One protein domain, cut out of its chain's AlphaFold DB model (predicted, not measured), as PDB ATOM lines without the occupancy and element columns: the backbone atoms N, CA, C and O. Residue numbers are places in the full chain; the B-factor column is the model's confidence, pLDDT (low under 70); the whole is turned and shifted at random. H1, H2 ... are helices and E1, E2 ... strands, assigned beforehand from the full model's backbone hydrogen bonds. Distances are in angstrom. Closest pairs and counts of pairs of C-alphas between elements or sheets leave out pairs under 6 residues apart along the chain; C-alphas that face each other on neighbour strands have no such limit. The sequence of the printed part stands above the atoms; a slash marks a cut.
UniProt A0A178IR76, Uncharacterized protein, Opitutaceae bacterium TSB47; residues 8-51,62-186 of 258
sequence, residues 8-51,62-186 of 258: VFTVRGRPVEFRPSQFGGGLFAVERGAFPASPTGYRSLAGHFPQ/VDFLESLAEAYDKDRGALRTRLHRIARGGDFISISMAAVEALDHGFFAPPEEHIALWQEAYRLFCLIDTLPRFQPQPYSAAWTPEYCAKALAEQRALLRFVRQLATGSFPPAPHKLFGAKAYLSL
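AT A GLANCE: This is residues 8 to 51 and 62 to 186 of the 258 residues of an uncharacterized protein of Opitutaceae bacterium TSB47 (UniProt A0A178IR76). Four long helices, H1 to H4, make an up-and-down bundle, each running against the one before it, and a small, strongly twisted sheet of four strands sits beyond one end of it. H1 reaches past the bundle, and its first residues, 62 to 69, graze the sheet; the short H5 packs on the last residues of H2 and also grazes the sheet. The printed part has 169 residues, with four named strands followed by five named helices; the class is mixed, helices and strands. The antiparallel sheet, in the order E1, E2, E3, E4, is a meander, each strand the antiparallel neighbour of the one before. The whole is compact, with a radius of gyration of the C-alphas of 17.5 A and spans of 50 by 38 by 29 A.

HOW THE PARTS SIT: E1, residues 8 to 11, and E2, residues 14 to 19, form a hairpin, with N 9 and O 16 at 2.8 A. E2 and E3, residues 26 to 29, form the next, with N 17 and O 28 at 2.9 A. E3 and E4, residues 42 to 44, form the third, with N 27 and O 43 at 2.9 A. E1 and E4 are the edge strands. H1, residues 62 to 89, only grazes the sheet; its closest C-alphas to E1 are those of Val 11 and Leu 65, 6.6 A. H1 and H2, residues 92 to 107, form a helical hairpin at a shallow tilt of 34.5 degrees, only just short of steep; H1 touches H2 with residues 76 to 87 alone, closest at the C-alphas of Ile 86 and Ile 95, 6.0 A. H2 and H3, residues 111 to 130, form another at 26 degrees, closest at the C-alphas of Gly 106 and His 114, 4.2 A. H3 and H4, residues 145 to 166, form a third at 34 degrees, only just shallow, closest at the C-alphas of Phe 125 and Leu 159, 5.7 A. H1 and H4 are apart. H2 touches H5, residues 178 to 185, with residues 104 to 107 alone, closest at the C-alphas of Asp 104 and Gly 179, 4.7 A. Every O i to N i+4 pair is within hydrogen-bond range in H4 and H5, against 22 of 24 in H1, 11 of 12 in H2 and 14 of 16 in H3.

IN THESE COORDINATES: E1 begins at C-alpha 8, (187.718, 197.382, 168.710). E2 is 16.1 A long, H1 41.6 A, H2 23.4 A, H3 28.7 A and H4 31.8 A. H5 ends at C-alpha 185, (197.229, 208.742, 157.989).

THE WHOLE: The C-alphas of Val 62 and Pro 145, 52.6 A apart, are the two farthest apart. Residues 52 to 61 are not printed, and C-alphas 51 and 62 are 21.9 A apart across the cut. The links E3 to E4, H3 to H4 and H4 to H5 are long. The mean pLDDT of the printed part is 88.8; residues 36 to 37 and 50 to 51 are under 70.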
ATOM      1  N   VAL A   8     186.301 197.671 168.916       87.44
ATOM      2  CA  VAL A   8     187.718 197.382 168.710       87.44
ATOM      3  C   VAL A   8     187.970 195.918 169.038       87.44
ATOM      4  O   VAL A   8     187.771 195.477 170.167       87.44
ATOM      5  N   PHE A   9     188.425 195.176 168.039       87.44
ATOM      6  CA  PHE A   9     188.887 193.801 168.157       87.44
ATOM      7  C   PHE A   9     190.399 193.779 168.336       87.44
ATOM      8  O   PHE A   9     191.091 194.705 167.922       87.44
ATOM      9  N   THR A  10     190.927 192.708 168.920       87.50
ATOM     10  CA  THR A  10     192.368 192.438 168.900       87.50
ATOM     11  C   THR A  10     192.621 191.251 167.986       87.50
ATOM     12  O   THR A  10     192.152 190.157 168.280       87.50
ATOM     13  N   VAL A  11     193.353 191.460 166.893       84.19
ATOM     14  CA  VAL A  11     193.753 190.395 165.959       84.19
ATOM     15  C   VAL A  11     195.269 190.321 165.986       84.19
ATOM     16  O   VAL A  11     195.935 191.333 165.754       84.19
ATOM     17  N   ARG A  12     195.821 189.157 166.352       83.69
ATOM     18  CA  ARG A  12     197.274 188.956 166.528       83.69
ATOM     19  C   ARG A  12     197.966 190.037 167.368       83.69
ATOM     20  O   ARG A  12     199.017 190.567 167.014       83.69
ATOM     21  N   GLY A  13     197.338 190.388 168.489       79.94
ATOM     22  CA  GLY A  13     197.869 191.371 169.437       79.94
ATOM     23  C   GLY A  13     197.760 192.829 168.982       79.94
ATOM     24  O   GLY A  13     198.392 193.689 169.593       79.94
ATOM     25  N   ARG A  14     196.981 193.132 167.931       82.06
ATOM     26  CA  ARG A  14     196.804 194.499 167.421       82.06
ATOM     27  C   ARG A  14     195.344 194.941 167.429       82.06
ATOM     28  O   ARG A  14     194.482 194.155 167.028       82.06
ATOM     29  N   PRO A  15     195.062 196.188 167.845       87.06
ATOM     30  CA  PRO A  15     193.716 196.727 167.825       87.06
ATOM     31  C   PRO A  15     193.248 196.987 166.387       87.06
ATOM     32  O   PRO A  15     193.970 197.542 165.556       87.06
ATOM     33  N   VAL A  16     192.015 196.587 166.109       88.62
ATOM     34  CA  VAL A  16     191.345 196.711 164.818       88.62
ATOM     35  C   VAL A  16     189.944 197.234 165.055       88.62
ATOM     36  O   VAL A  16     189.162 196.627 165.778       88.62
ATOM     37  N   GLU A  17     189.609 198.351 164.433       90.56
ATOM     38  CA  GLU A  17     188.287 198.945 164.546       90.56
ATOM     39  C   GLU A  17     187.348 198.347 163.502       90.56
ATOM     40  O   GLU A  17     187.630 198.365 162.303       90.56
ATOM     41  N   PHE A  18     186.198 197.854 163.942       90.69
ATOM     42  CA  PHE A  18     185.092 197.551 163.050       90.69
ATOM     43  C   PHE A  18     184.204 198.780 162.877       90.69
ATOM     44  O   PHE A  18     183.688 199.337 163.851       90.69
ATOM     45  N   ARG A  19     183.980 199.163 161.619       89.75
ATOM     46  CA  ARG A  19     183.019 200.203 161.249       89.75
ATOM     47  C   ARG A  19     181.859 199.575 160.478       89.75
ATOM     48  O   ARG A  19     182.075 199.113 159.350       89.75
ATOM     49  N   PRO A  20     180.639 199.573 161.044       86.38
ATOM     50  CA  PRO A  20     179.448 199.147 160.324       86.38
ATOM     51  C   PRO A  20     179.230 199.993 159.064       86.38
ATOM     52  O   PRO A  20     179.509 201.191 159.031       86.38
ATOM     53  N   SER A  21     178.699 199.377 158.012       84.94
ATOM     54  CA  SER A  21     178.279 200.074 156.791       84.94
ATOM     55  C   SER A  21     177.104 199.341 156.159       84.94
ATOM     56  O   SER A  21     176.901 198.169 156.452       84.94
ATOM     57  N   GLN A  22     176.384 199.975 155.231       81.50
ATOM     58  CA  GLN A  22     175.279 199.337 154.492       81.50
ATOM     59  C   GLN A  22     175.669 198.042 153.746       81.50
ATOM     60  O   GLN A  22     174.799 197.270 153.352       81.50
ATOM     61  N   PHE A  23     176.971 197.804 153.564       80.31
ATOM     62  CA  PHE A  23     177.545 196.606 152.962       80.31
ATOM     63  C   PHE A  23     178.215 195.720 154.026       80.31
ATOM     64  O   PHE A  23     179.371 195.342 153.869       80.31
ATOM     65  N   GLY A  24     177.571 195.473 155.169       81.75
ATOM     66  CA  GLY A  24     178.133 194.668 156.260       81.75
ATOM     67  C   GLY A  24     179.176 195.399 157.119       81.75
ATOM     68  O   GLY A  24     179.133 195.315 158.334       81.75
ATOM     69  N   GLY A  25     180.065 196.205 156.538       88.06
ATOM     70  CA  GLY A  25     181.073 196.964 157.294       88.06
ATOM     71  C   GLY A  25     182.498 196.644 156.871       88.06
ATOM     72  O   GLY A  25     182.739 196.020 155.835       88.06
ATOM     73  N   GLY A  26     183.460 197.113 157.656       89.50
ATOM     74  CA  GLY A  26     184.867 196.855 157.390       89.50
ATOM     75  C   GLY A  26     185.743 196.977 158.620       89.50
ATOM     76  O   GLY A  26     185.366 197.594 159.614       89.50
ATOM     77  N   LEU A  27     186.917 196.370 158.514       90.19
ATOM     78  CA  LEU A  27     187.964 196.406 159.521       90.19
ATOM     79  C   LEU A  27     188.975 197.490 159.153       90.19
ATOM     80  O   LEU A  27     189.415 197.542 158.003       90.19
ATOM     81  N   PHE A  28     189.338 198.319 160.123       89.88
ATOM     82  CA  PHE A  28     190.231 199.457 159.974       89.88
ATOM     83  C   PHE A  28     191.378 199.355 160.980       89.88
ATOM     84  O   PHE A  28     191.162 199.147 162.175       89.88
ATOM     85  N   ALA A  29     192.609 199.516 160.505       89.56
ATOM     86  CA  ALA A  29     193.756 199.713 161.376       89.56
ATOM     87  C   ALA A  29     193.588 201.032 162.147       89.56
ATOM     88  O   ALA A  29     193.209 202.046 161.561       89.56
ATOM     89  N   VAL A  30     193.876 201.022 163.450       89.00
ATOM     90  CA  VAL A  30     193.781 202.225 164.306       89.00
ATOM     91  C   VAL A  30     195.136 202.873 164.578       89.00
ATOM     92  O   VAL A  30     195.212 204.030 164.978       89.00
ATOM     93  N   GLU A  31     196.214 202.140 164.328       88.81
ATOM     94  CA  GLU A  31     197.588 202.584 164.512       88.81
ATOM     95  C   GLU A  31     198.494 201.945 163.462       88.81
ATOM     96  O   GLU A  31     198.197 200.879 162.913       88.81
ATOM     97  N   ARG A  32     199.623 202.598 163.186       89.06
ATOM     98  CA  ARG A  32     200.631 202.090 162.260       89.06
ATOM     99  C   ARG A  32     201.204 200.765 162.740       89.06
ATOM    100  O   ARG A  32     201.631 200.636 163.884       89.06
ATOM    101  N   GLY A  33     201.267 199.785 161.850       83.19
ATOM    102  CA  GLY A  33     201.874 198.487 162.108       83.19
ATOM    103  C   GLY A  33     201.298 197.398 161.219       83.19
ATOM    104  O   GLY A  33     200.553 197.674 160.280       83.19
ATOM    105  N   ALA A  34     201.649 196.156 161.540       79.25
ATOM    106  CA  ALA A  34     201.144 194.998 160.826       79.25
ATOM    107  C   ALA A  34     199.626 194.898 160.999       79.25
ATOM    108  O   ALA A  34     199.129 194.864 162.127       79.25
ATOM    109  N   PHE A  35     198.902 194.856 159.882       80.00
ATOM    110  CA  PHE A  35     197.469 194.626 159.870       80.00
ATOM    111  C   PHE A  35     197.181 193.343 159.093       80.00
ATOM    112  O   PHE A  35     197.502 193.259 157.905       80.00
ATOM    113  N   PRO A  36     196.561 192.339 159.728       69.31
ATOM    114  CA  PRO A  36     196.491 191.002 159.161       69.31
ATOM    115  C   PRO A  36     195.552 190.872 157.961       69.31
ATOM    116  O   PRO A  36     195.468 189.798 157.395       69.31
ATOM    117  N   ALA A  37     194.825 191.913 157.563       67.81
ATOM    118  CA  ALA A  37     193.679 191.736 156.678       67.81
ATOM    119  C   ALA A  37     193.777 192.502 155.338       67.81
ATOM    120  O   ALA A  37     193.049 192.175 154.401       67.81
ATOM    121  N   SER A  38     194.637 193.524 155.224       79.75
ATOM    122  CA  SER A  38     194.742 194.346 154.006       79.75
ATOM    123  C   SER A  38     195.977 195.262 153.986       79.75
ATOM    124  O   SER A  38     196.321 195.829 155.028       79.75
ATOM    125  N   PRO A  39     196.581 195.513 152.804       75.00
ATOM    126  CA  PRO A  39     197.673 196.471 152.623       75.00
ATOM    127  C   PRO A  39     197.211 197.931 152.674       75.00
ATOM    128  O   PRO A  39     198.036 198.834 152.647       75.00
ATOM    129  N   THR A  40     195.906 198.202 152.719       82.75
ATOM    130  CA  THR A  40     195.375 199.564 152.889       82.75
ATOM    131  C   THR A  40     194.995 199.861 154.332       82.75
ATOM    132  O   THR A  40     194.406 200.902 154.599       82.75
ATOM    133  N   GLY A  41     195.229 198.930 155.261       82.19
ATOM    134  CA  GLY A  41     194.676 199.019 156.611       82.19
ATOM    135  C   GLY A  41     193.145 199.006 156.636       82.19
ATOM    136  O   GLY A  41     192.567 199.231 157.690       82.19
ATOM    137  N   TYR A  42     192.488 198.754 155.498       86.12
ATOM    138  CA  TYR A  42     191.045 198.625 155.359       86.12
ATOM    139  C   TYR A  42     190.702 197.299 154.691       86.12
ATOM    140  O   TYR A  42     191.153 197.029 153.576       86.12
ATOM    141  N   ARG A  43     189.847 196.496 155.326       87.44
ATOM    142  CA  ARG A  43     189.268 195.298 154.711       87.44
ATOM    143  C   ARG A  43     187.754 195.365 154.735       87.44
ATOM    144  O   ARG A  43     187.146 195.414 155.802       87.44
ATOM    145  N   SER A  44     187.151 195.320 153.550       87.06
ATOM    146  CA  SER A  44     185.703 195.187 153.415       87.06
ATOM    147  C   SER A  44     185.247 193.804 153.873       87.06
ATOM    148  O   SER A  44     185.881 192.798 153.552       87.06
ATOM    149  N   LEU A  45     184.125 193.761 154.589       86.56
ATOM    150  CA  LEU A  45     183.454 192.528 154.982       86.56
ATOM    151  C   LEU A  45     182.144 192.301 154.211       86.56
ATOM    152  O   LEU A  45     181.352 191.443 154.582       86.56
ATOM    153  N   ALA A  46     181.924 193.023 153.108       82.44
ATOM    154  CA  ALA A  46     180.673 192.983 152.348       82.44
ATOM    155  C   ALA A  46     180.269 191.598 151.823       82.44
ATOM    156  O   ALA A  46     179.084 191.342 151.647       82.44
ATOM    157  N   GLY A  47     181.231 190.700 151.595       78.12
ATOM    158  CA  GLY A  47     180.962 189.313 151.200       78.12
ATOM    159  C   GLY A  47     180.747 188.341 152.365       78.12
ATOM    160  O   GLY A  47     180.459 187.175 152.123       78.12
ATOM    161  N   HIS A  48     180.926 188.791 153.609       77.88
ATOM    162  CA  HIS A  48     180.875 187.952 154.810       77.88
ATOM    163  C   HIS A  48     179.597 188.144 155.634       77.88
ATOM    164  O   HIS A  48     179.271 187.289 156.451       77.88
ATOM    165  N   PHE A  49     178.866 189.232 155.401       75.38
ATOM    166  CA  PHE A  49     177.573 189.495 156.025       75.38
ATOM    167  C   PHE A  49     176.422 189.211 155.047       75.38
ATOM    168  O   PHE A  49     176.628 189.277 153.829       75.38
ATOM    169  N   PRO A  50     175.204 188.918 155.545       68.00
ATOM    170  CA  PRO A  50     174.013 188.829 154.708       68.00
ATOM    171  C   PRO A  50     173.873 190.068 153.821       68.00
ATOM    172  O   PRO A  50     174.149 191.191 154.249       68.00
ATOM    173  N   GLN A  51     173.447 189.863 152.572       59.59
ATOM    174  CA  GLN A  51     173.261 190.959 151.628       59.59
ATOM    175  C   GLN A  51     172.200 191.913 152.202       59.59
ATOM    176  O   GLN A  51     171.046 191.526 152.351       59.59
ATOM    177  N   VAL A  62     186.557 185.738 166.975       84.31
ATOM    178  CA  VAL A  62     188.029 185.730 166.941       84.31
ATOM    179  C   VAL A  62     188.535 184.767 165.863       84.31
ATOM    180  O   VAL A  62     189.373 185.154 165.056       84.31
ATOM    181  N   ASP A  63     187.961 183.563 165.784       85.75
ATOM    182  CA  ASP A  63     188.334 182.550 164.787       85.75
ATOM    183  C   ASP A  63     188.126 183.046 163.351       85.75
ATOM    184  O   ASP A  63     188.949 182.798 162.471       85.75
ATOM    185  N   PHE A  64     187.045 183.794 163.104       87.44
ATOM    186  CA  PHE A  64     186.817 184.411 161.805       87.44
ATOM    187  C   PHE A  64     187.926 185.414 161.482       87.44
ATOM    188  O   PHE A  64     188.534 185.324 160.417       87.44
ATOM    189  N   LEU A  65     188.234 186.333 162.400       87.75
ATOM    190  CA  LEU A  65     189.278 187.340 162.197       87.75
ATOM    191  C   LEU A  65     190.670 186.716 162.002       87.75
ATOM    192  O   LEU A  65     191.423 187.184 161.146       87.75
ATOM    193  N   GLU A  66     190.991 185.639 162.721       86.56
ATOM    194  CA  GLU A  66     192.232 184.884 162.522       86.56
ATOM    195  C   GLU A  66     192.251 184.152 161.171       86.56
ATOM    196  O   GLU A  66     193.257 184.205 160.465       86.56
ATOM    197  N   SER A  67     191.133 183.579 160.713       88.00
ATOM    198  CA  SER A  67     191.068 182.969 159.372       88.00
ATOM    199  C   SER A  67     191.314 183.985 158.247       88.00
ATOM    200  O   SER A  67     191.951 183.678 157.236       88.00
ATOM    201  N   LEU A  68     190.858 185.233 158.428       87.12
ATOM    202  CA  LEU A  68     191.148 186.320 157.493       87.12
ATOM    203  C   LEU A  68     192.633 186.684 157.503       87.12
ATOM    204  O   LEU A  68     193.194 186.985 156.446       87.12
ATOM    205  N   ALA A  69     193.248 186.649 158.687       86.00
ATOM    206  CA  ALA A  69     194.668 186.889 158.869       86.00
ATOM    207  C   ALA A  69     195.524 185.852 158.136       86.00
ATOM    208  O   ALA A  69     196.433 186.200 157.382       86.00
ATOM    209  N   GLU A  70     195.187 184.574 158.299       86.88
ATOM    210  CA  GLU A  70     195.869 183.457 157.642       86.88
ATOM    211  C   GLU A  70     195.760 183.518 156.115       86.88
ATOM    212  O   GLU A  70     196.746 183.294 155.406       86.88
ATOM    213  N   ALA A  71     194.579 183.857 155.588       86.94
ATOM    214  CA  ALA A  71     194.384 184.012 154.149       86.94
ATOM    215  C   ALA A  71     195.312 185.090 153.571       86.94
ATOM    216  O   ALA A  71     195.947 184.883 152.537       86.94
ATOM    217  N   TYR A  72     195.448 186.216 154.271       84.56
ATOM    218  CA  TYR A  72     196.309 187.303 153.829       84.56
ATOM    219  C   TYR A  72     197.802 186.956 153.924       84.56
ATOM    220  O   TYR A  72     198.569 187.308 153.027       84.56
ATOM    221  N   ASP A  73     198.234 186.226 154.956       84.56
ATOM    222  CA  ASP A  73     199.614 185.727 155.037       84.56
ATOM    223  C   ASP A  73     199.948 184.813 153.854       84.56
ATOM    224  O   ASP A  73     201.018 184.926 153.247       84.56
ATOM    225  N   LYS A  74     199.013 183.931 153.485       86.88
ATOM    226  CA  LYS A  74     199.156 183.057 152.318       86.88
ATOM    227  C   LYS A  74     199.296 183.869 151.029       86.88
ATOM    228  O   LYS A  74     200.181 183.574 150.220       86.88
ATOM    229  N   ASP A  75     198.482 184.912 150.863       85.81
ATOM    230  CA  ASP A  75     198.565 185.824 149.718       85.81
ATOM    231  C   ASP A  75     199.917 186.559 149.674       85.81
ATOM    232  O   ASP A  75     200.540 186.649 148.611       85.81
ATOM    233  N   ARG A  76     200.443 187.011 150.824       86.81
ATOM    234  CA  ARG A  76     201.785 187.622 150.907       86.81
ATOM    235  C   ARG A  76     202.902 186.626 150.579       86.81
ATOM    236  O   ARG A  76     203.851 186.978 149.872       86.81
ATOM    237  N   GLY A  77     202.793 185.375 151.023       84.19
ATOM    238  CA  GLY A  77     203.729 184.309 150.648       84.19
ATOM    239  C   GLY A  77     203.748 184.052 149.134       84.19
ATOM    240  O   GLY A  77     204.816 183.933 148.518       84.19
ATOM    241  N   ALA A  78     202.570 184.050 148.503       88.31
ATOM    242  CA  ALA A  78     202.437 183.932 147.052       88.31
ATOM    243  C   ALA A  78     203.026 185.148 146.312       88.31
ATOM    244  O   ALA A  78     203.713 184.971 145.299       88.31
ATOM    245  N   LEU A  79     202.827 186.365 146.838       90.00
ATOM    246  CA  LEU A  79     203.415 187.595 146.301       90.00
ATOM    247  C   LEU A  79     204.938 187.479 146.211       90.00
ATOM    248  O   LEU A  79     205.486 187.655 145.127       90.00
ATOM    249  N   ARG A  80     205.627 187.092 147.291       84.94
ATOM    250  CA  ARG A  80     207.099 186.952 147.295       84.94
ATOM    251  C   ARG A  80     207.603 186.008 146.202       84.94
ATOM    252  O   ARG A  80     208.539 186.334 145.473       84.94
ATOM    253  N   THR A  81     206.936 184.868 146.032       86.56
ATOM    254  CA  THR A  81     207.259 183.907 144.964       86.56
ATOM    255  C   THR A  81     207.091 184.531 143.574       86.56
ATOM    256  O   THR A  81     207.912 184.315 142.676       86.56
ATOM    257  N   ARG A  82     206.044 185.342 143.383       90.75
ATOM    258  CA  ARG A  82     205.780 186.057 142.130       90.75
ATOM    259  C   ARG A  82     206.823 187.143 141.846       90.75
ATOM    260  O   ARG A  82     207.256 187.241 140.697       90.75
ATOM    261  N   LEU A  83     207.273 187.898 142.855       90.06
ATOM    262  CA  LEU A  83     208.295 188.949 142.699       90.06
ATOM    263  C   LEU A  83     209.585 188.391 142.080       90.06
ATOM    264  O   LEU A  83     210.079 188.928 141.086       90.06
ATOM    265  N   HIS A  84     210.078 187.258 142.590       85.19
ATOM    266  CA  HIS A  84     211.286 186.617 142.060       85.19
ATOM    267  C   HIS A  84     211.130 186.142 140.611       85.19
ATOM    268  O   HIS A  84     212.070 186.243 139.823       85.19
ATOM    269  N   ARG A  85     209.948 185.640 140.235       88.56
ATOM    270  CA  ARG A  85     209.669 185.214 138.856       88.56
ATOM    271  C   ARG A  85     209.661 186.403 137.898       88.56
ATOM    272  O   ARG A  85     210.278 186.337 136.839       88.56
ATOM    273  N   ILE A  86     208.998 187.493 138.284       88.69
ATOM    274  CA  ILE A  86     208.890 188.709 137.467       88.69
ATOM    275  C   ILE A  86     210.264 189.353 137.258       88.69
ATOM    276  O   ILE A  86     210.577 189.759 136.141       88.69
ATOM    277  N   ALA A  87     211.130 189.359 138.276       85.50
ATOM    278  CA  ALA A  87     212.488 189.892 138.155       85.50
ATOM    279  C   ALA A  87     213.343 189.191 137.075       85.50
ATOM    280  O   ALA A  87     214.300 189.779 136.568       85.50
ATOM    281  N   ARG A  88     213.012 187.942 136.710       85.94
ATOM    282  CA  ARG A  88     213.761 187.144 135.721       85.94
ATOM    283  C   ARG A  88     213.313 187.363 134.278       85.94
ATOM    284  O   ARG A  88     214.132 187.201 133.381       85.94
ATOM    285  N   GLY A  89     212.051 187.720 134.042       82.31
ATOM    286  CA  GLY A  89     211.506 187.746 132.677       82.31
ATOM    287  C   GLY A  89     210.246 188.583 132.464       82.31
ATOM    288  O   GLY A  89     209.594 188.420 131.441       82.31
ATOM    289  N   GLY A  90     209.872 189.440 133.415       86.62
ATOM    290  CA  GLY A  90     208.747 190.360 133.250       86.62
ATOM    291  C   GLY A  90     209.051 191.513 132.290       86.62
ATOM    292  O   GLY A  90     210.206 191.853 132.044       86.62
ATOM    293  N   ASP A  91     208.004 192.148 131.775       91.75
ATOM    294  CA  ASP A  91     208.101 193.428 131.073       91.75
ATOM    295  C   ASP A  91     208.012 194.613 132.055       91.75
ATOM    296  O   ASP A  91     207.856 194.428 133.267       91.75
ATOM    297  N   PHE A  92     208.097 195.847 131.538       94.19
ATOM    298  CA  PHE A  92     207.987 197.068 132.346       94.19
ATOM    299  C   PHE A  92     206.696 197.131 133.178       94.19
ATOM    300  O   PHE A  92     206.731 197.557 134.334       94.19
ATOM    301  N   ILE A  93     205.557 196.732 132.607       93.75
ATOM    302  CA  ILE A  93     204.259 196.815 133.286       93.75
ATOM    303  C   ILE A  93     204.246 195.842 134.464       93.75
ATOM    304  O   ILE A  93     203.976 196.245 135.596       93.75
ATOM    305  N   SER A  94     204.618 194.587 134.211       94.12
ATOM    306  CA  SER A  94     204.626 193.517 135.204       94.12
ATOM    307  C   SER A  94     205.573 193.831 136.360       94.12
ATOM    308  O   SER A  94     205.182 193.720 137.522       94.12
ATOM    309  N   ILE A  95     206.804 194.272 136.063       95.06
ATOM    310  CA  ILE A  95     207.784 194.617 137.100       95.06
ATOM    311  C   ILE A  95     207.377 195.865 137.892       95.06
ATOM    312  O   ILE A  95     207.547 195.892 139.109       95.06
ATOM    313  N   SER A  96     206.772 196.864 137.239       95.31
ATOM    314  CA  SER A  96     206.278 198.072 137.911       95.31
ATOM    315  C   SER A  96     205.118 197.768 138.855       95.31
ATOM    316  O   SER A  96     205.109 198.247 139.988       95.31
ATOM    317  N   MET A  97     204.144 196.967 138.409       94.56
ATOM    318  CA  MET A  97     203.013 196.555 139.245       94.56
ATOM    319  C   MET A  97     203.492 195.746 140.450       94.56
ATOM    320  O   MET A  97     203.101 196.043 141.575       94.56
ATOM    321  N   ALA A  98     204.401 194.794 140.227       94.75
ATOM    322  CA  ALA A  98     204.996 193.982 141.281       94.75
ATOM    323  C   ALA A  98     205.766 194.819 142.318       94.75
ATOM    324  O   ALA A  98     205.633 194.585 143.518       94.75
ATOM    325  N   ALA A  99     206.542 195.814 141.875       95.44
ATOM    326  CA  ALA A  99     207.284 196.701 142.769       95.44
ATOM    327  C   ALA A  99     206.356 197.560 143.641       95.44
ATOM    328  O   ALA A  99     206.586 197.699 144.843       95.44
ATOM    329  N   VAL A 100     205.291 198.112 143.048       95.06
ATOM    330  CA  VAL A 100     204.274 198.893 143.770       95.06
ATOM    331  C   VAL A 100     203.526 198.023 144.773       95.06
ATOM    332  O   VAL A 100     203.359 198.427 145.918       95.06
ATOM    333  N   GLU A 101     203.117 196.824 144.367       92.94
ATOM    334  CA  GLU A 101     202.402 195.890 145.234       92.94
ATOM    335  C   GLU A 101     203.266 195.446 146.418       92.94
ATOM    336  O   GLU A 101     202.812 195.490 147.557       92.94
ATOM    337  N   ALA A 102     204.537 195.102 146.184       93.81
ATOM    338  CA  ALA A 102     205.477 194.787 147.257       93.81
ATOM    339  C   ALA A 102     205.631 195.956 148.244       93.81
ATOM    340  O   ALA A 102     205.609 195.756 149.459       93.81
ATOM    341  N   LEU A 103     205.739 197.185 147.729       94.00
ATOM    342  CA  LEU A 103     205.842 198.382 148.556       94.00
ATOM    343  C   LEU A 103     204.582 198.615 149.403       94.00
ATOM    344  O   LEU A 103     204.701 198.823 150.611       94.00
ATOM    345  N   ASP A 104     203.395 198.548 148.793       92.06
ATOM    346  CA  ASP A 104     202.116 198.739 149.486       92.06
ATOM    347  C   ASP A 104     201.875 197.645 150.539       92.06
ATOM    348  O   ASP A 104     201.506 197.953 151.672       92.06
ATOM    349  N   HIS A 105     202.164 196.379 150.219       90.44
ATOM    350  CA  HIS A 105     202.033 195.277 151.176       90.44
ATOM    351  C   HIS A 105     202.990 195.400 152.363       90.44
ATOM    352  O   HIS A 105     202.621 195.016 153.473       90.44
ATOM    353  N   GLY A 106     204.185 195.962 152.162       91.50
ATOM    354  CA  GLY A 106     205.152 196.144 153.241       91.50
ATOM    355  C   GLY A 106     204.644 197.043 154.375       91.50
ATOM    356  O   GLY A 106     204.959 196.782 155.529       91.50
ATOM    357  N   PHE A 107     203.788 198.037 154.107       90.56
ATOM    358  CA  PHE A 107     203.287 198.939 155.158       90.56
ATOM    359  C   PHE A 107     202.494 198.233 156.260       90.56
ATOM    360  O   PHE A 107     202.558 198.643 157.414       90.56
ATOM    361  N   PHE A 108     201.779 197.162 155.927       88.00
ATOM    362  CA  PHE A 108     200.937 196.434 156.878       88.00
ATOM    363  C   PHE A 108     201.397 194.989 157.097       88.00
ATOM    364  O   PHE A 108     200.647 194.180 157.643       88.00
ATOM    365  N   ALA A 109     202.627 194.661 156.703       88.38
ATOM    366  CA  ALA A 109     203.232 193.364 156.973       88.38
ATOM    367  C   ALA A 109     203.890 193.316 158.373       88.38
ATOM    368  O   ALA A 109     204.256 194.361 158.926       88.38
ATOM    369  N   PRO A 110     204.058 192.114 158.955       84.38
ATOM    370  CA  PRO A 110     204.883 191.891 160.142       84.38
ATOM    371  C   PRO A 110     206.331 192.387 159.974       84.38
ATOM    372  O   PRO A 110     206.803 192.480 158.839       84.38
ATOM    373  N   PRO A 111     207.065 192.679 161.067       83.19
ATOM    374  CA  PRO A 111     208.425 193.221 160.993       83.19
ATOM    375  C   PRO A 111     209.420 192.382 160.177       83.19
ATOM    376  O   PRO A 111     210.244 192.899 159.433       83.19
ATOM    377  N   GLU A 112     209.357 191.064 160.265       80.50
ATOM    378  CA  GLU A 112     210.218 190.174 159.490       80.50
ATOM    379  C   GLU A 112     209.904 190.216 157.983       80.50
ATOM    380  O   GLU A 112     210.791 190.041 157.145       80.50
ATOM    381  N   GLU A 113     208.655 190.507 157.620       88.31
ATOM    382  CA  GLU A 113     208.182 190.519 156.238       88.31
ATOM    383  C   GLU A 113     208.242 191.907 155.594       88.31
ATOM    384  O   GLU A 113     208.538 192.004 154.402       88.31
ATOM    385  N   HIS A 114     207.999 192.986 156.347       88.56
ATOM    386  CA  HIS A 114     207.940 194.330 155.769       88.56
ATOM    387  C   HIS A 114     209.271 194.771 155.157       88.56
ATOM    388  O   HIS A 114     209.300 195.362 154.080       88.56
ATOM    389  N   ILE A 115     210.378 194.389 155.791       90.94
ATOM    390  CA  ILE A 115     211.738 194.710 155.379       90.94
ATOM    391  C   ILE A 115     212.011 193.930 154.105       90.94
ATOM    392  O   ILE A 115     212.441 194.520 153.120       90.94
ATOM    393  N   ALA A 116     211.691 192.633 154.089       90.88
ATOM    394  CA  ALA A 116     211.862 191.802 152.907       90.88
ATOM    395  C   ALA A 116     211.073 192.363 151.710       90.88
ATOM    396  O   ALA A 116     211.634 192.520 150.630       90.88
ATOM    397  N   LEU A 117     209.804 192.734 151.900       92.75
ATOM    398  CA  LEU A 117     208.966 193.299 150.839       92.75
ATOM    399  C   LEU A 117     209.487 194.650 150.331       92.75
ATOM    400  O   LEU A 117     209.567 194.856 149.120       92.75
ATOM    401  N   TRP A 118     209.897 195.556 151.220       93.94
ATOM    402  CA  TRP A 118     210.469 196.845 150.824       93.94
ATOM    403  C   TRP A 118     211.833 196.711 150.145       93.94
ATOM    404  O   TRP A 118     212.124 197.446 149.199       93.94
ATOM    405  N   GLN A 119     212.657 195.755 150.573       93.50
ATOM    406  CA  GLN A 119     213.921 195.433 149.912       93.50
ATOM    407  C   GLN A 119     213.696 194.837 148.516       93.50
ATOM    408  O   GLN A 119     214.408 195.208 147.584       93.50
ATOM    409  N   GLU A 120     212.697 193.969 148.333       93.75
ATOM    410  CA  GLU A 120     212.327 193.472 147.001       93.75
ATOM    411  C   GLU A 120     211.774 194.594 146.117       93.75
ATOM    412  O   GLU A 120     212.214 194.748 144.979       93.75
ATOM    413  N   ALA A 121     210.886 195.443 146.644       95.38
ATOM    414  CA  ALA A 121     210.390 196.611 145.921       95.38
ATOM    415  C   ALA A 121     211.550 197.508 145.458       95.38
ATOM    416  O   ALA A 121     211.622 197.876 144.284       95.38
ATOM    417  N   TYR A 122     212.503 197.799 146.352       96.31
ATOM    418  CA  TYR A 122     213.724 198.534 146.024       96.31
ATOM    419  C   TYR A 122     214.494 197.887 144.867       96.31
ATOM    420  O   TYR A 122     214.831 198.577 143.903       96.31
ATOM    421  N   ARG A 123     214.740 196.569 144.927       94.31
ATOM    422  CA  ARG A 123     215.444 195.835 143.862       94.31
ATOM    423  C   ARG A 123     214.729 195.974 142.524       94.31
ATOM    424  O   ARG A 123     215.372 196.305 141.532       94.31
ATOM    425  N   LEU A 124     213.412 195.781 142.490       95.31
ATOM    426  CA  LEU A 124     212.627 195.898 141.260       95.31
ATOM    427  C   LEU A 124     212.652 197.324 140.691       95.31
ATOM    428  O   LEU A 124     212.865 197.499 139.491       95.31
ATOM    429  N   PHE A 125     212.526 198.351 141.535       96.50
ATOM    430  CA  PHE A 125     212.674 199.739 141.089       96.50
ATOM    431  C   PHE A 125     214.080 200.033 140.552       96.50
ATOM    432  O   PHE A 125     214.221 200.761 139.570       96.50
ATOM    433  N   CYS A 126     215.121 199.447 141.145       95.56
ATOM    434  CA  CYS A 126     216.481 199.540 140.622       95.56
ATOM    435  C   CYS A 126     216.633 198.851 139.261       95.56
ATOM    436  O   CYS A 126     217.298 199.407 138.389       95.56
ATOM    437  N   LEU A 127     215.999 197.696 139.037       93.56
ATOM    438  CA  LEU A 127     215.996 197.034 137.726       93.56
ATOM    439  C   LEU A 127     215.353 197.924 136.653       93.56
ATOM    440  O   LEU A 127     215.929 198.077 135.580       93.56
ATOM    441  N   ILE A 128     214.217 198.559 136.960       95.44
ATOM    442  CA  ILE A 128     213.561 199.529 136.065       95.44
ATOM    443  C   ILE A 128     214.493 200.716 135.769       95.44
ATOM    444  O   ILE A 128     214.626 201.142 134.624       95.44
ATOM    445  N   ASP A 129     215.149 201.265 136.793       95.56
ATOM    446  CA  ASP A 129     215.984 202.461 136.643       95.56
ATOM    447  C   ASP A 129     217.283 202.200 135.861       95.56
ATOM    448  O   ASP A 129     217.770 203.088 135.162       95.56
ATOM    449  N   THR A 130     217.826 200.982 135.947       92.69
ATOM    450  CA  THR A 130     219.171 200.658 135.439       92.69
ATOM    451  C   THR A 130     219.189 199.825 134.161       92.69
ATOM    452  O   THR A 130     220.104 199.994 133.358       92.69
ATOM    453  N   LEU A 131     218.212 198.941 133.935       92.38
ATOM    454  CA  LEU A 131     218.233 198.008 132.807       92.38
ATOM    455  C   LEU A 131     217.240 198.430 131.713       92.38
ATOM    456  O   LEU A 131     216.029 198.377 131.943       92.38
ATOM    457  N   PRO A 132     217.704 198.740 130.485       92.94
ATOM    458  CA  PRO A 132     216.834 199.198 129.398       92.94
ATOM    459  C   PRO A 132     215.678 198.251 129.048       92.94
ATOM    460  O   PRO A 132     214.619 198.705 128.626       92.94
ATOM    461  N   ARG A 133     215.841 196.935 129.252       91.31
ATOM    462  CA  ARG A 133     214.782 195.940 128.988       91.31
ATOM    463  C   ARG A 133     213.551 196.096 129.889       91.31
ATOM    464  O   ARG A 133     212.469 195.670 129.514       91.31
ATOM    465  N   PHE A 134     213.726 196.681 131.073       93.19
ATOM    466  CA  PHE A 134     212.649 196.946 132.023       93.19
ATOM    467  C   PHE A 134     212.185 198.402 131.964       93.19
ATOM    468  O   PHE A 134     211.455 198.832 132.848       93.19
ATOM    469  N   GLN A 135     212.602 199.178 130.963       95.12
ATOM    470  CA  GLN A 135     212.135 200.547 130.767       95.12
ATOM    471  C   GLN A 135     210.999 200.580 129.742       95.12
ATOM    472  O   GLN A 135     210.977 199.764 128.818       95.12
ATOM    473  N   PRO A 136     210.040 201.509 129.883       94.75
ATOM    474  CA  PRO A 136     208.971 201.650 128.909       94.75
ATOM    475  C   PRO A 136     209.543 202.083 127.556       94.75
ATOM    476  O   PRO A 136     210.360 203.002 127.487       94.75
ATOM    477  N   GLN A 137     209.085 201.445 126.481       92.69
ATOM    478  CA  GLN A 137     209.461 201.789 125.111       92.69
ATOM    479  C   GLN A 137     208.248 202.304 124.336       92.69
ATOM    480  O   GLN A 137     207.128 201.859 124.591       92.69
ATOM    481  N   PRO A 138     208.438 203.225 123.382       92.19
ATOM    482  CA  PRO A 138     207.343 203.687 122.552       92.19
ATOM    483  C   PRO A 138     207.047 202.667 121.446       92.19
ATOM    484  O   PRO A 138     207.724 202.641 120.423       92.19
ATOM    485  N   TYR A 139     206.053 201.803 121.658       87.44
ATOM    486  CA  TYR A 139     205.671 200.755 120.694       87.44
ATOM    487  C   TYR A 139     204.213 200.846 120.218       87.44
ATOM    488  O   TYR A 139     203.789 200.054 119.379       87.44
ATOM    489  N   SER A 140     203.418 201.787 120.740       85.38
ATOM    490  CA  SER A 140     202.020 201.970 120.334       85.38
ATOM    491  C   SER A 140     201.538 203.405 120.546       85.38
ATOM    492  O   SER A 140     202.186 204.192 121.232       85.38
ATOM    493  N   ALA A 141     200.362 203.739 120.005       84.81
ATOM    494  CA  ALA A 141     199.746 205.059 120.172       84.81
ATOM    495  C   ALA A 141     199.479 205.433 121.645       84.81
ATOM    496  O   ALA A 141     199.448 206.614 121.979       84.81
ATOM    497  N   ALA A 142     199.305 204.441 122.526       86.75
ATOM    498  CA  ALA A 142     199.139 204.662 123.962       86.75
ATOM    499  C   ALA A 142     200.481 204.872 124.693       86.75
ATOM    500  O   ALA A 142     200.512 205.504 125.745       86.75
ATOM    501  N   TRP A 143     201.586 204.375 124.130       92.69
ATOM    502  CA  TRP A 143     202.942 204.516 124.663       92.69
ATOM    503  C   TRP A 143     203.726 205.530 123.834       92.69
ATOM    504  O   TRP A 143     204.648 205.183 123.099       92.69
ATOM    505  N   THR A 144     203.350 206.804 123.929       95.81
ATOM    506  CA  THR A 144     204.140 207.875 123.308       95.81
ATOM    507  C   THR A 144     205.461 208.076 124.065       95.81
ATOM    508  O   THR A 144     205.551 207.720 125.247       95.81
ATOM    509  N   PRO A 145     206.495 208.674 123.445       96.50
ATOM    510  CA  PRO A 145     207.745 208.999 124.134       96.50
ATOM    511  C   PRO A 145     207.538 209.810 125.423       96.50
ATOM    512  O   PRO A 145     208.175 209.533 126.440       96.50
ATOM    513  N   GLU A 146     206.604 210.765 125.414       96.31
ATOM    514  CA  GLU A 146     206.257 211.584 126.579       96.31
ATOM    515  C   GLU A 146     205.644 210.731 127.694       96.31
ATOM    516  O   GLU A 146     205.983 210.900 128.870       96.31
ATOM    517  N   TYR A 147     204.768 209.788 127.336       95.62
ATOM    518  CA  TYR A 147     204.164 208.874 128.298       95.62
ATOM    519  C   TYR A 147     205.201 207.922 128.903       95.62
ATOM    520  O   TYR A 147     205.240 207.765 130.124       95.62
ATOM    521  N   CYS A 148     206.101 207.355 128.090       96.50
ATOM    522  CA  CYS A 148     207.215 206.528 128.563       96.50
ATOM    523  C   CYS A 148     208.106 207.294 129.553       96.50
ATOM    524  O   CYS A 148     208.423 206.787 130.632       96.50
ATOM    525  N   ALA A 149     208.467 208.539 129.222       96.44
ATOM    526  CA  ALA A 149     209.274 209.393 130.089       96.44
ATOM    527  C   ALA A 149     208.568 209.683 131.424       96.44
ATOM    528  O   ALA A 149     209.187 209.579 132.487       96.44
ATOM    529  N   LYS A 150     207.264 209.988 131.385       96.25
ATOM    530  CA  LYS A 150     206.450 210.201 132.589       96.25
ATOM    531  C   LYS A 150     206.368 208.937 133.446       96.25
ATOM    532  O   LYS A 150     206.607 209.007 134.650       96.25
ATOM    533  N   ALA A 151     206.089 207.786 132.836       95.38
ATOM    534  CA  ALA A 151     205.995 206.512 133.537       95.38
ATOM    535  C   ALA A 151     207.319 206.155 134.232       95.38
ATOM    536  O   ALA A 151     207.317 205.788 135.406       95.38
ATOM    537  N   LEU A 152     208.460 206.336 133.558       96.56
ATOM    538  CA  LEU A 152     209.777 206.109 134.158       96.56
ATOM    539  C   LEU A 152     210.079 207.102 135.294       96.56
ATOM    540  O   LEU A 152     210.616 206.717 136.334       96.56
ATOM    541  N   ALA A 153     209.711 208.378 135.135       96.44
ATOM    542  CA  ALA A 153     209.875 209.388 136.181       96.44
ATOM    543  C   ALA A 153     209.069 209.055 137.450       96.44
ATOM    544  O   ALA A 153     209.557 209.275 138.562       96.44
ATOM    545  N   GLU A 154     207.873 208.483 137.298       95.75
ATOM    546  CA  GLU A 154     207.051 208.004 138.413       95.75
ATOM    547  C   GLU A 154     207.723 206.838 139.152       95.75
ATOM    548  O   GLU A 154     207.803 206.875 140.380       95.75
ATOM    549  N   GLN A 155     208.296 205.859 138.438       96.50
ATOM    550  CA  GLN A 155     209.040 204.764 139.081       96.50
ATOM    551  C   GLN A 155     210.284 205.271 139.823       96.50
ATOM    552  O   GLN A 155     210.564 204.853 140.946       96.50
ATOM    553  N   ARG A 156     210.994 206.258 139.265       96.62
ATOM    554  CA  ARG A 156     212.124 206.920 139.943       96.62
ATOM    555  C   ARG A 156     211.701 207.682 141.197       96.62
ATOM    556  O   ARG A 156     212.468 207.760 142.156       96.62
ATOM    557  N   ALA A 157     210.507 208.274 141.202       96.00
ATOM    558  CA  ALA A 157     209.960 208.917 142.392       96.00
ATOM    559  C   ALA A 157     209.666 207.892 143.494       96.00
ATOM    560  O   ALA A 157     210.019 208.136 144.647       96.00
ATOM    561  N   LEU A 158     209.114 206.731 143.132       96.69
ATOM    562  CA  LEU A 158     208.911 205.619 144.061       96.69
ATOM    563  C   LEU A 158     210.243 205.064 144.586       96.69
ATOM    564  O   LEU A 158     210.382 204.880 145.789       96.69
ATOM    565  N   LEU A 159     211.267 204.917 143.740       96.62
ATOM    566  CA  LEU A 159     212.608 204.523 144.185       96.62
ATOM    567  C   LEU A 159     213.185 205.493 145.230       96.62
ATOM    568  O   LEU A 159     213.741 205.065 146.240       96.62
ATOM    569  N   ARG A 160     213.049 206.809 145.008       96.38
ATOM    570  CA  ARG A 160     213.465 207.822 145.996       96.38
ATOM    571  C   ARG A 160     212.674 207.703 147.295       96.38
ATOM    572  O   ARG A 160     213.274 207.786 148.360       96.38
ATOM    573  N   PHE A 161     211.369 207.475 147.198       95.88
ATOM    574  CA  PHE A 161     210.511 207.267 148.356       95.88
ATOM    575  C   PHE A 161     210.963 206.049 149.176       95.88
ATOM    576  O   PHE A 161     211.206 206.187 150.369       95.88
ATOM    577  N   VAL A 162     211.219 204.896 148.546       95.69
ATOM    578  CA  VAL A 162     211.739 203.696 149.236       95.69
ATOM    579  C   VAL A 162     213.100 203.955 149.893       95.69
ATOM    580  O   VAL A 162     213.338 203.507 151.012       95.69
ATOM    581  N   ARG A 163     213.985 204.733 149.252       96.25
ATOM    582  CA  ARG A 163     215.261 205.150 149.864       96.25
ATOM    583  C   ARG A 163     215.064 206.012 151.113       96.25
ATOM    584  O   ARG A 163     215.873 205.912 152.024       96.25
ATOM    585  N   GLN A 164     214.021 206.840 151.164       95.25
ATOM    586  CA  GLN A 164     213.682 207.620 152.361       95.25
ATOM    587  C   GLN A 164     213.120 206.723 153.470       95.25
ATOM    588  O   GLN A 164     213.534 206.858 154.619       95.25
ATOM    589  N   LEU A 165     212.263 205.753 153.127       93.69
ATOM    590  CA  LEU A 165     211.769 204.769 154.100       93.69
ATOM    591  C   LEU A 165     212.924 203.994 154.747       93.69
ATOM    592  O   LEU A 165     212.931 203.789 155.957       93.69
ATOM    593  N   ALA A 166     213.944 203.634 153.964       94.62
ATOM    594  CA  ALA A 166     215.125 202.929 154.457       94.62
ATOM    595  C   ALA A 166     215.875 203.690 155.562       94.62
ATOM    596  O   ALA A 166     216.444 203.069 156.457       94.62
ATOM    597  N   THR A 167     215.828 205.027 155.559       92.94
ATOM    598  CA  THR A 167     216.430 205.856 156.615       92.94
ATOM    599  C   THR A 167     215.504 206.077 157.815       92.94
ATOM    600  O   THR A 167     215.810 206.920 158.654       92.94
ATOM    601  N   GLY A 168     214.349 205.408 157.875       89.88
ATOM    602  CA  GLY A 168     213.308 205.653 158.878       89.88
ATOM    603  C   GLY A 168     212.501 206.936 158.634       89.88
ATOM    604  O   GLY A 168     211.774 207.385 159.516       89.88
ATOM    605  N   SER A 169     212.617 207.555 157.451       90.31
ATOM    606  CA  SER A 169     211.871 208.766 157.098       90.31
ATOM    607  C   SER A 169     210.617 208.413 156.301       90.31
ATOM    608  O   SER A 169     210.710 207.829 155.226       90.31
ATOM    609  N   PHE A 170     209.448 208.847 156.777       89.88
ATOM    610  CA  PHE A 170     208.137 208.520 156.201       89.88
ATOM    611  C   PHE A 170     207.449 209.781 155.640       89.88
ATOM    612  O   PHE A 170     206.578 210.358 156.296       89.88
ATOM    613  N   PRO A 171     207.869 210.268 154.454       89.50
ATOM    614  CA  PRO A 171     207.297 211.459 153.829       89.50
ATOM    615  C   PRO A 171     205.888 211.179 153.278       89.50
ATOM    616  O   PRO A 171     205.468 210.023 153.232       89.50
ATOM    617  N   PRO A 172     205.152 212.205 152.813       90.31
ATOM    618  CA  PRO A 172     203.849 212.008 152.185       90.31
ATOM    619  C   PRO A 172     203.891 210.972 151.053       90.31
ATOM    620  O   PRO A 172     204.771 211.012 150.190       90.31
ATOM    621  N   ALA A 173     202.920 210.057 151.049       88.38
ATOM    622  CA  ALA A 173     202.851 208.983 150.067       88.38
ATOM    623  C   ALA A 173     202.631 209.521 148.638       88.38
ATOM    624  O   ALA A 173     201.696 210.298 148.403       88.38
ATOM    625  N   PRO A 174     203.419 209.054 147.652       88.12
ATOM    626  CA  PRO A 174     203.130 209.251 146.239       88.12
ATOM    627  C   PRO A 174     201.711 208.805 145.869       88.12
ATOM    628  O   PRO A 174     201.157 207.866 146.438       88.12
ATOM    629  N   HIS A 175     201.124 209.452 144.859       80.38
ATOM    630  CA  HIS A 175     199.714 209.263 144.505       80.38
ATOM    631  C   HIS A 175     199.317 207.807 144.204       80.38
ATOM    632  O   HIS A 175     198.162 207.461 144.449       80.38
ATOM    633  N   LYS A 176     200.254 206.977 143.719       80.62
ATOM    634  CA  LYS A 176     200.035 205.568 143.356       80.62
ATOM    635  C   LYS A 176     200.019 204.589 144.533       80.62
ATOM    636  O   LYS A 176     199.607 203.457 144.331       80.62
ATOM    637  N   LEU A 177     200.469 205.003 145.717       86.12
ATOM    638  CA  LEU A 177     200.572 204.125 146.883       86.12
ATOM    639  C   LEU A 177     199.348 204.299 147.774       86.12
ATOM    640  O   LEU A 177     199.312 205.165 148.654       86.12
ATOM    641  N   PHE A 178     198.309 203.514 147.504       80.31
ATOM    642  CA  PHE A 178     197.090 203.560 148.306       80.31
ATOM    643  C   PHE A 178     197.345 203.008 149.709       80.31
ATOM    644  O   PHE A 178     196.869 203.599 150.681       80.31
ATOM    645  N   GLY A 179     198.153 201.947 149.817       82.38
ATOM    646  CA  GLY A 179     198.549 201.371 151.098       82.38
ATOM    647  C   GLY A 179     199.316 202.363 151.964       82.38
ATOM    648  O   GLY A 179     198.926 202.647 153.099       82.38
ATOM    649  N   ALA A 180     200.333 203.000 151.380       88.25
ATOM    650  CA  ALA A 180     201.122 204.016 152.073       88.25
ATOM    651  C   ALA A 180     200.272 205.189 152.587       88.25
ATOM    652  O   ALA A 180     200.470 205.640 153.712       88.25
ATOM    653  N   LYS A 181     199.312 205.694 151.798       89.56
ATOM    654  CA  LYS A 181     198.443 206.805 152.232       89.56
ATOM    655  C   LYS A 181     197.656 206.452 153.487       89.56
ATOM    656  O   LYS A 181     197.620 207.251 154.420       89.56
ATOM    657  N   ALA A 182     197.043 205.272 153.505       87.00
ATOM    658  CA  ALA A 182     196.276 204.826 154.654       87.00
ATOM    659  C   ALA A 182     197.181 204.636 155.876       87.00
ATOM    660  O   ALA A 182     196.887 205.195 156.928       87.00
ATOM    661  N   TYR A 183     198.330 203.972 155.721       90.12
ATOM    662  CA  TYR A 183     199.302 203.801 156.804       90.12
ATOM    663  C   TYR A 183     199.769 205.141 157.382       90.12
ATOM    664  O   TYR A 183     199.738 205.360 158.589       90.12
ATOM    665  N   LEU A 184     200.159 206.083 156.523       91.12
ATOM    666  CA  LEU A 184     200.681 207.379 156.955       91.12
ATOM    667  C   LEU A 184     199.620 208.276 157.601       91.12
ATOM    668  O   LEU A 184     199.990 209.168 158.365       91.12
ATOM    669  N   SER A 185     198.334 208.041 157.324       90.06
ATOM    670  CA  SER A 185     197.229 208.742 157.989       90.06
ATOM    671  C   SER A 185     196.998 208.287 159.435       90.06
ATOM    672  O   SER A 185     196.376 209.011 160.209       90.06
ATOM    673  N   LEU A 186     197.516 207.111 159.806       89.81
ATOM    674  CA  LEU A 186     197.426 206.587 161.163       89.81
ATOM    675  C   LEU A 186     198.442 207.279 162.087       89.81
ATOM    676  O   LEU A 186     199.500 207.722 161.611       89.81
TER     677      LEU A 186